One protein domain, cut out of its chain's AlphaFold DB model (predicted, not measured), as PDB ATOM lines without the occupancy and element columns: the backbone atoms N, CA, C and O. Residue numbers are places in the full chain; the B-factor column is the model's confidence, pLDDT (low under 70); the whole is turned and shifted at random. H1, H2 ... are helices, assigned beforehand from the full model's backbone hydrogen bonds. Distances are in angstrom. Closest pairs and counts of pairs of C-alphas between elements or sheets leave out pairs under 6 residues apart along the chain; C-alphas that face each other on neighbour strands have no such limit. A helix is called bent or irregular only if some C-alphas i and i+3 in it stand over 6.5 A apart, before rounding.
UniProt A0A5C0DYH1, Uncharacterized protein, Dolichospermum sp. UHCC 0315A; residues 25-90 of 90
ATOM      1  N   PRO A  25      26.243  11.321 -16.621       95.69
ATOM      2  CA  PRO A  25      27.370  10.687 -17.275       95.69
ATOM      3  C   PRO A  25      28.320  10.088 -16.234       95.69
ATOM      4  O   PRO A  25      28.651  10.731 -15.235       95.69
ATOM      5  N   LEU A  26      28.795   8.866 -16.479       96.19
ATOM      6  CA  LEU A  26      29.793   8.222 -15.624       96.19
ATOM      7  C   LEU A  26      31.158   8.902 -15.784       96.19
ATOM      8  O   LEU A  26      31.857   9.135 -14.802       96.19
ATOM      9  N   TRP A  27      31.537   9.252 -17.015       96.25
ATOM     10  CA  TRP A  27      32.791   9.954 -17.295       96.25
ATOM     11  C   TRP A  27      32.510  11.378 -17.751       96.25
ATOM     12  O   TRP A  27      31.822  11.588 -18.743       96.25
ATOM     13  N   GLN A  28      33.071  12.364 -17.050       91.75
ATOM     14  CA  GLN A  28      32.778  13.775 -17.301       91.75
ATOM     15  C   GLN A  28      34.049  14.612 -17.425       91.75
ATOM     16  O   GLN A  28      35.073  14.322 -16.796       91.75
ATOM     17  N   GLY A  29      33.970  15.676 -18.227       92.50
ATOM     18  CA  GLY A  29      35.012  16.694 -18.354       92.50
ATOM     19  C   GLY A  29      36.411  16.116 -18.586       92.50
ATOM     20  O   GLY A  29      36.630  15.297 -19.480       92.50
ATOM     21  N   SER A  30      37.370  16.539 -17.756       94.06
ATOM     22  CA  SER A  30      38.774  16.123 -17.884       94.06
ATOM     23  C   SER A  30      38.978  14.610 -17.755       94.06
ATOM     24  O   SER A  30      39.847  14.074 -18.439       94.06
ATOM     25  N   LEU A  31      38.170  13.908 -16.949       95.50
ATOM     26  CA  LEU A  31      38.319  12.465 -16.751       95.50
ATOM     27  C   LEU A  31      37.992  11.685 -18.032       95.50
ATOM     28  O   LEU A  31      38.715  10.757 -18.376       95.50
ATOM     29  N   LEU A  32      36.965  12.092 -18.785       96.12
ATOM     30  CA  LEU A  32      36.640  11.479 -20.078       96.12
ATOM     31  C   LEU A  32      37.796  11.612 -21.077       96.12
ATOM     32  O   LEU A  32      38.197  10.630 -21.703       96.12
ATOM     33  N   LEU A  33      38.337  12.826 -21.218       95.19
ATOM     34  CA  LEU A  33      39.451  13.097 -22.131       95.19
ATOM     35  C   LEU A  33      40.676  12.257 -21.759       95.19
ATOM     36  O   LEU A  33      41.270  11.602 -22.612       95.19
ATOM     37  N   GLN A  34      40.976  12.209 -20.462       96.12
ATOM     38  CA  GLN A  34      42.047  11.407 -19.890       96.12
ATOM     39  C   GLN A  34      41.858   9.913 -20.189       96.12
ATOM     40  O   GLN A  34      42.756   9.285 -20.737       96.12
ATOM     41  N   LEU A  35      40.684   9.337 -19.923       96.12
ATOM     42  CA  LEU A  35      40.408   7.924 -20.216       96.12
ATOM     43  C   LEU A  35      40.476   7.611 -21.721       96.12
ATOM     44  O   LEU A  35      40.976   6.551 -22.112       96.12
ATOM     45  N   ASN A  36      40.039   8.538 -22.579       94.75
ATOM     46  CA  ASN A  36      40.139   8.377 -24.029       94.75
ATOM     47  C   ASN A  36      41.602   8.357 -24.499       94.75
ATOM     48  O   ASN A  36      41.951   7.592 -25.398       94.75
ATOM     49  N   ASP A  37      42.476   9.131 -23.861       94.06
ATOM     50  CA  ASP A  37      43.911   9.121 -24.136       94.06
ATOM     51  C   ASP A  37      44.568   7.773 -23.806       94.06
ATOM     52  O   ASP A  37      45.341   7.261 -24.623       94.06
ATOM     53  N   TYR A  38      44.209   7.133 -22.686       94.19
ATOM     54  CA  TYR A  38      44.674   5.768 -22.387       94.19
ATOM     55  C   TYR A  38      44.092   4.735 -23.350       94.19
ATOM     56  O   TYR A  38      44.800   3.809 -23.750       94.19
ATOM     57  N   ARG A  39      42.830   4.885 -23.779       92.50
ATOM     58  CA  ARG A  39      42.238   4.013 -24.806       92.50
ATOM     59  C   ARG A  39      43.019   4.109 -26.121       92.50
ATOM     60  O   ARG A  39      43.377   3.070 -26.683       92.50
ATOM     61  N   LYS A  40      43.316   5.326 -26.589       89.50
ATOM     62  CA  LYS A  40      44.133   5.568 -27.792       89.50
ATOM     63  C   LYS A  40      45.531   4.978 -27.631       89.50
ATOM     64  O   LYS A  40      45.989   4.257 -28.512       89.50
ATOM     65  N   PHE A  41      46.180   5.206 -26.488       90.12
ATOM     66  CA  PHE A  41      47.491   4.629 -26.188       90.12
ATOM     67  C   PHE A  41      47.474   3.097 -26.206       90.12
ATOM     68  O   PHE A  41      48.344   2.489 -26.820       90.12
ATOM     69  N   ARG A  42      46.459   2.459 -25.611       87.69
ATOM     70  CA  ARG A  42      46.277   1.000 -25.641       87.69
ATOM     71  C   ARG A  42      46.153   0.470 -27.066       87.69
ATOM     72  O   ARG A  42      46.707  -0.586 -27.355       87.69
ATOM     73  N   HIS A  43      45.410   1.163 -27.929       85.44
ATOM     74  CA  HIS A  43      45.284   0.779 -29.333       85.44
ATOM     75  C   HIS A  43      46.636   0.901 -30.051       85.44
ATOM     76  O   HIS A  43      47.086  -0.068 -30.656       85.44
ATOM     77  N   LEU A  44      47.336   2.030 -29.885       85.12
ATOM     78  CA  LEU A  44      48.678   2.236 -30.441       85.12
ATOM     79  C   LEU A  44      49.662   1.155 -29.968       85.12
ATOM     80  O   LEU A  44      50.289   0.504 -30.792       85.12
ATOM     81  N   ALA A  45      49.753   0.902 -28.663       83.88
ATOM     82  CA  ALA A  45      50.681  -0.076 -28.097       83.88
ATOM     83  C   ALA A  45      50.390  -1.527 -28.525       83.88
ATOM     84  O   ALA A  45      51.299  -2.349 -28.529       83.88
ATOM     85  N   ARG A  46      49.135  -1.854 -28.870       80.75
ATOM     86  CA  ARG A  46      48.734  -3.205 -29.301       80.75
ATOM     87  C   ARG A  46      48.806  -3.435 -30.809       80.75
ATOM     88  O   ARG A  46      49.037  -4.569 -31.211       80.75
ATOM     89  N   HIS A  47      48.560  -2.412 -31.626       77.50
ATOM     90  CA  HIS A  47      48.412  -2.575 -33.078       77.50
ATOM     91  C   HIS A  47      49.594  -2.037 -33.890       77.50
ATOM     92  O   HIS A  47      49.797  -2.475 -35.020       77.50
ATOM     93  N   ASN A  48      50.421  -1.150 -33.331       65.75
ATOM     94  CA  ASN A  48      51.575  -0.615 -34.046       65.75
ATOM     95  C   ASN A  48      52.846  -1.424 -33.772       65.75
ATOM     96  O   ASN A  48      53.701  -1.012 -32.993       65.75
ATOM     97  N   TYR A  49      53.011  -2.539 -34.486       54.31
ATOM     98  CA  TYR A  49      54.238  -3.345 -34.444       54.31
ATOM     99  C   TYR A  49      55.492  -2.595 -34.951       54.31
ATOM    100  O   TYR A  49      56.600  -2.953 -34.568       54.31
ATOM    101  N   ASN A  50      55.327  -1.525 -35.745       54.12
ATOM    102  CA  ASN A  50      56.432  -0.776 -36.373       54.12
ATOM    103  C   ASN A  50      56.526   0.705 -35.971       54.12
ATOM    104  O   ASN A  50      57.425   1.410 -36.429       54.12
ATOM    105  N   LEU A  51      55.607   1.213 -35.149       61.31
ATOM    106  CA  LEU A  51      55.558   2.635 -34.806       61.31
ATOM    107  C   LEU A  51      56.195   2.809 -33.427       61.31
ATOM    108  O   LEU A  51      55.621   2.407 -32.417       61.31
ATOM    109  N   GLN A  52      57.408   3.372 -33.399       69.44
ATOM    110  CA  GLN A  52      58.114   3.703 -32.160       69.44
ATOM    111  C   GLN A  52      57.181   4.498 -31.243       69.44
ATOM    112  O   GLN A  52      56.772   5.618 -31.560       69.44
ATOM    113  N   LEU A  53      56.841   3.907 -30.096       80.12
ATOM    114  CA  LEU A  53      56.153   4.619 -29.030       80.12
ATOM    115  C   LEU A  53      56.988   5.854 -28.674       80.12
ATOM    116  O   LEU A  53      58.164   5.737 -28.326       80.12
ATOM    117  N   ARG A  54      56.383   7.043 -28.768       85.44
ATOM    118  CA  ARG A  54      57.050   8.288 -28.374       85.44
ATOM    119  C   ARG A  54      57.305   8.240 -26.870       85.44
ATOM    120  O   ARG A  54      56.350   8.200 -26.091       85.44
ATOM    121  N   LYS A  55      58.578   8.212 -26.466       86.94
ATOM    122  CA  LYS A  55      59.004   8.025 -25.066       86.94
ATOM    123  C   LYS A  55      58.392   9.076 -24.147       86.94
ATOM    124  O   LYS A  55      57.953   8.758 -23.046       86.94
ATOM    125  N   GLU A  56      58.299  10.306 -24.637       89.25
ATOM    126  CA  GLU A  56      57.737  11.451 -23.929       89.25
ATOM    127  C   GLU A  56      56.263  11.204 -23.595       89.25
ATOM    128  O   GLU A  56      55.844  11.417 -22.459       89.25
ATOM    129  N   ARG A  57      55.492  10.663 -24.550       89.00
ATOM    130  CA  ARG A  57      54.071  10.353 -24.356       89.00
ATOM    131  C   ARG A  57      53.860   9.192 -23.387       89.00
ATOM    132  O   ARG A  57      52.934   9.233 -22.583       89.00
ATOM    133  N   VAL A  58      54.713   8.168 -23.445       91.62
ATOM    134  CA  VAL A  58      54.673   7.052 -22.484       91.62
ATOM    135  C   VAL A  58      54.928   7.568 -21.068       91.62
ATOM    136  O   VAL A  58      54.178   7.239 -20.151       91.62
ATOM    137  N   LEU A  59      55.953   8.406 -20.894       93.62
ATOM    138  CA  LEU A  59      56.303   8.977 -19.597       93.62
ATOM    139  C   LEU A  59      55.206   9.903 -19.059       93.62
ATOM    140  O   LEU A  59      54.911   9.869 -17.867       93.62
ATOM    141  N   GLU A  60      54.598  10.717 -19.921       94.06
ATOM    142  CA  GLU A  60      53.477  11.585 -19.560       94.06
ATOM    143  C   GLU A  60      52.289  10.774 -19.023       94.06
ATOM    144  O   GLU A  60      51.805  11.049 -17.926       94.06
ATOM    145  N   LEU A  61      51.867   9.734 -19.753       94.19
ATOM    146  CA  LEU A  61      50.786   8.848 -19.314       94.19
ATOM    147  C   LEU A  61      51.153   8.137 -18.005       94.19
ATOM    148  O   LEU A  61      50.369   8.139 -17.061       94.19
ATOM    149  N   ALA A  62      52.370   7.603 -17.884       94.44
ATOM    150  CA  ALA A  62      52.812   6.949 -16.652       94.44
ATOM    151  C   ALA A  62      52.725   7.890 -15.434       94.44
ATOM    152  O   ALA A  62      52.176   7.511 -14.402       94.44
ATOM    153  N   LYS A  63      53.180   9.142 -15.571       96.56
ATOM    154  CA  LYS A  63      53.122  10.154 -14.499       96.56
ATOM    155  C   LYS A  63      51.696  10.562 -14.124       96.56
ATOM    156  O   LYS A  63      51.443  10.893 -12.973       96.56
ATOM    157  N   GLN A  64      50.769  10.566 -15.080       95.88
ATOM    158  CA  GLN A  64      49.381  10.964 -14.833       95.88
ATOM    159  C   GLN A  64      48.502   9.816 -14.315       95.88
ATOM    160  O   GLN A  64      47.380  10.068 -13.875       95.88
ATOM    161  N   THR A  65      48.976   8.568 -14.368       95.38
ATOM    162  CA  THR A  65      48.156   7.380 -14.085       95.38
ATOM    163  C   THR A  65      47.561   7.420 -12.680       95.38
ATOM    164  O   THR A  65      46.352   7.270 -12.535       95.38
ATOM    165  N   GLU A  66      48.375   7.684 -11.657       96.12
ATOM    166  CA  GLU A  66      47.923   7.717 -10.260       96.12
ATOM    167  C   GLU A  66      46.828   8.770 -10.036       96.12
ATOM    168  O   GLU A  66      45.753   8.466  -9.516       96.12
ATOM    169  N   VAL A  67      47.058   9.988 -10.532       95.00
ATOM    170  CA  VAL A  67      46.113  11.111 -10.437       95.00
ATOM    171  C   VAL A  67      44.781  10.788 -11.113       95.00
ATOM    172  O   VAL A  67      43.722  11.187 -10.633       95.00
ATOM    173  N   ILE A  68      44.812  10.089 -12.246       95.81
ATOM    174  CA  ILE A  68      43.610   9.763 -13.020       95.81
ATOM    175  C   ILE A  68      42.845   8.616 -12.369       95.81
ATOM    176  O   ILE A  68      41.627   8.712 -12.213       95.81
ATOM    177  N   VAL A  69      43.545   7.566 -11.937       95.81
ATOM    178  CA  VAL A  69      42.944   6.422 -11.240       95.81
ATOM    179  C   VAL A  69      42.261   6.869  -9.949       95.81
ATOM    180  O   VAL A  69      41.157   6.411  -9.671       95.81
ATOM    181  N   ALA A  70      42.833   7.832  -9.220       96.69
ATOM    182  CA  ALA A  70      42.228   8.383  -8.007       96.69
ATOM    183  C   ALA A  70      40.852   9.046  -8.233       96.69
ATOM    184  O   ALA A  70      40.046   9.116  -7.307       96.69
ATOM    185  N   LYS A  71      40.539   9.505  -9.455       95.75
ATOM    186  CA  LYS A  71      39.237  10.117  -9.787       95.75
ATOM    187  C   LYS A  71      38.146   9.088 -10.096       95.75
ATOM    188  O   LYS A  71      36.962   9.411  -9.999       95.75
ATOM    189  N   ILE A  72      38.525   7.871 -10.487       96.94
ATOM    190  CA  ILE A  72      37.587   6.837 -10.947       96.94
ATOM    191  C   ILE A  72      36.589   6.434  -9.846       96.94
ATOM    192  O   ILE A  72      35.393   6.419 -10.139       96.94
ATOM    193  N   PRO A  73      37.004   6.165  -8.588       97.69
ATOM    194  CA  PRO A  73      36.070   5.784  -7.530       97.69
ATOM    195  C   PRO A  73      34.998   6.842  -7.265       97.69
ATOM    196  O   PRO A  73      33.833   6.495  -7.105       97.69
ATOM    197  N   ALA A  74      35.370   8.126  -7.270       95.56
ATOM    198  CA  ALA A  74      34.424   9.218  -7.057       95.56
ATOM    199  C   ALA A  74      33.382   9.297  -8.185       95.56
ATOM    200  O   ALA A  74      32.190   9.431  -7.916       95.56
ATOM    201  N   ALA A  75      33.817   9.153  -9.441       96.31
ATOM    202  CA  ALA A  75      32.922   9.137 -10.595       96.31
ATOM    203  C   ALA A  75      31.934   7.954 -10.543       96.31
ATOM    204  O   ALA A  75      30.734   8.133 -10.752       96.31
ATOM    205  N   ILE A  76      32.426   6.760 -10.187       97.06
ATOM    206  CA  ILE A  76      31.593   5.564  -9.996       97.06
ATOM    207  C   ILE A  76      30.611   5.755  -8.838       97.06
ATOM    208  O   ILE A  76      29.444   5.406  -8.979       97.06
ATOM    209  N   ALA A  77      31.046   6.327  -7.713       96.62
ATOM    210  CA  ALA A  77      30.183   6.555  -6.557       96.62
ATOM    211  C   ALA A  77      28.999   7.474  -6.893       96.62
ATOM    212  O   ALA A  77      27.868   7.156  -6.543       96.62
ATOM    213  N   ILE A  78      29.240   8.568  -7.626       94.38
ATOM    214  CA  ILE A  78      28.179   9.483  -8.084       94.38
ATOM    215  C   ILE A  78      27.185   8.753  -8.994       94.38
ATOM    216  O   ILE A  78      25.974   8.879  -8.832       94.38
ATOM    217  N   PHE A  79      27.685   7.962  -9.945       95.50
ATOM    218  CA  PHE A  79      26.819   7.203 -10.843       95.50
ATOM    219  C   PHE A  79      26.005   6.132 -10.095       95.50
ATOM    220  O   PHE A  79      24.822   5.951 -10.375       95.50
ATOM    221  N   ASN A  80      26.604   5.466  -9.106       95.19
ATOM    222  CA  ASN A  80      25.920   4.480  -8.269       95.19
ATOM    223  C   ASN A  80      24.828   5.109  -7.399       95.19
ATOM    224  O   ASN A  80      23.764   4.519  -7.273       95.19
ATOM    225  N   GLN A  81      25.042   6.314  -6.862       94.88
ATOM    226  CA  GLN A  81      23.992   7.041  -6.140       94.88
ATOM    227  C   GLN A  81      22.753   7.266  -7.014       94.88
ATOM    228  O   GLN A  81      21.630   7.129  -6.535       94.88
ATOM    229  N   TRP A  82      22.946   7.571  -8.300       93.56
ATOM    230  CA  TRP A  82      21.834   7.664  -9.243       93.56
ATOM    231  C   TRP A  82      21.181   6.300  -9.503       93.56
ATOM    232  O   TRP A  82      19.959   6.207  -9.454       93.56
ATOM    233  N   LEU A  83      21.958   5.228  -9.714       93.38
ATOM    234  CA  LEU A  83      21.398   3.874  -9.876       93.38
ATOM    235  C   LEU A  83      20.523   3.471  -8.680       93.38
ATOM    236  O   LEU A  83      19.436   2.930  -8.859       93.38
ATOM    237  N   GLU A  84      20.983   3.757  -7.462       94.81
ATOM    238  CA  GLU A  84      20.240   3.492  -6.231       94.81
ATOM    239  C   GLU A  84      18.968   4.342  -6.116       94.81
ATOM    240  O   GLU A  84      17.982   3.880  -5.540       94.81
ATOM    241  N   SER A  85      18.957   5.567  -6.657       92.31
ATOM    242  CA  SER A  85      17.756   6.407  -6.661       92.31
ATOM    243  C   SER A  85      16.681   5.862  -7.601       92.31
ATOM    244  O   SER A  85      15.512   5.901  -7.240       92.31
ATOM    245  N   GLN A  86      17.061   5.272  -8.741       89.88
ATOM    246  CA  GLN A  86      16.102   4.699  -9.699       89.88
ATOM    247  C   GLN A  86      15.302   3.519  -9.123       89.88
ATOM    248  O   GLN A  86      14.220   3.210  -9.606       89.88
ATOM    249  N   VAL A  87      15.821   2.849  -8.089       87.69
ATOM    250  CA  VAL A  87      15.122   1.745  -7.411       87.69
ATOM    251  C   VAL A  87      14.122   2.254  -6.370       87.69
ATOM    252  O   VAL A  87      13.172   1.551  -6.051       87.69
ATOM    253  N   LYS A  88      14.328   3.456  -5.820       65.88
ATOM    254  CA  LYS A  88      13.447   4.040  -4.792       65.88
ATOM    255  C   LYS A  88      12.191   4.691  -5.372       65.88
ATOM    256  O   LYS A  88      11.247   4.913  -4.623       65.88
ATOM    257  N   ASP A  89      12.206   4.985  -6.670       57.50
ATOM    258  CA  ASP A  89      11.089   5.575  -7.415       57.50
ATOM    259  C   ASP A  89      10.175   4.509  -8.080       57.50
ATOM    260  O   ASP A  89       9.276   4.865  -8.845       57.50
ATOM    261  N   LEU A  90      10.387   3.215  -7.779       50.12
ATOM    262  CA  LEU A  90       9.514   2.072  -8.120       50.12
ATOM    263  C   LEU A  90       8.650   1.659  -6.921       50.12
ATOM    264  O   LEU A  90       7.465   1.323  -7.153       50.12
TER     265      LEU A  90
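This is residues 25 to 90 of the 90 residues of an uncharacterized protein of Dolichospermum sp. UHCC 0315A (UniProt A0A5C0DYH1). Picture a V of two helices, H1 and H2, which come together near the beginning of H1 and the end of H2; at the wide end of the V the link of residues 48 to 54 joins them. H3 goes on from the narrow end of the V, away from that link, and residues 81 to 90, of which 81 to 88 belong to H3, stick out as a free arm, which adds to the length. The printed part has 66 residues with three named helices, in the order H1, H2, H3, and no named strand; the class is all helix. It is only just extended, close to loose, with a radius of gyration of the C-alphas of 16.3 A, and it spans 55 by 22 by 15 A.

Start at the longest helix, H1, residues 29 to 47, and look across to H2, residues 55 to 69. H1 and H2 only just touch, with 3 pairs of C-alphas within 8 A, and H1 does so with residues 31 to 38 alone. Their closest C-alphas are those of Leu 31 and Ile 68, 7.0 A apart. They run opposite ways at a steep tilt of 46 degrees, with their centres 11.0 A apart. Next look at H3, residues 72 to 88, which meets H2 only through their link. H1 and H3 are only just apart, their closest C-alphas being 8.1 A from each other. In H1 every O i to N i+4 pair is within hydrogen-bond range; in H2 it is 9 of 11 pairs and in H3 11 of 13.

Find C-alpha 29 at (35.012, 16.694, -18.354); from there H1 runs 27.7 A to C-alpha 47. H2 begins at C-alpha 55, at (59.004, 8.025, -25.066), and covers 21.3 A to C-alpha 69. H2 is irregular: C-alphas 63 and 66 are 7.1 A apart, and its line is a rough one. H3 runs 25.1 A from C-alpha 72 to C-alpha 88, at (13.447, 4.040, -4.792).

The two C-alphas farthest apart are those of Asn 50 and Leu 90, at 54.8 A. The printed part runs from residue 25 to residue 90, the chain's last, and has no cut. The link from H1 to H2 is short, with 7 residues, and the link from H2 to H3 is tight, with 2. Residues 46 to 51 and 81 to 90 stand free; without them the body spans 40 by 18 by 15 A. The mean pLDDT of the printed part is 88.7; look for values under 70 at residues 48 to 52 and 88 to 90.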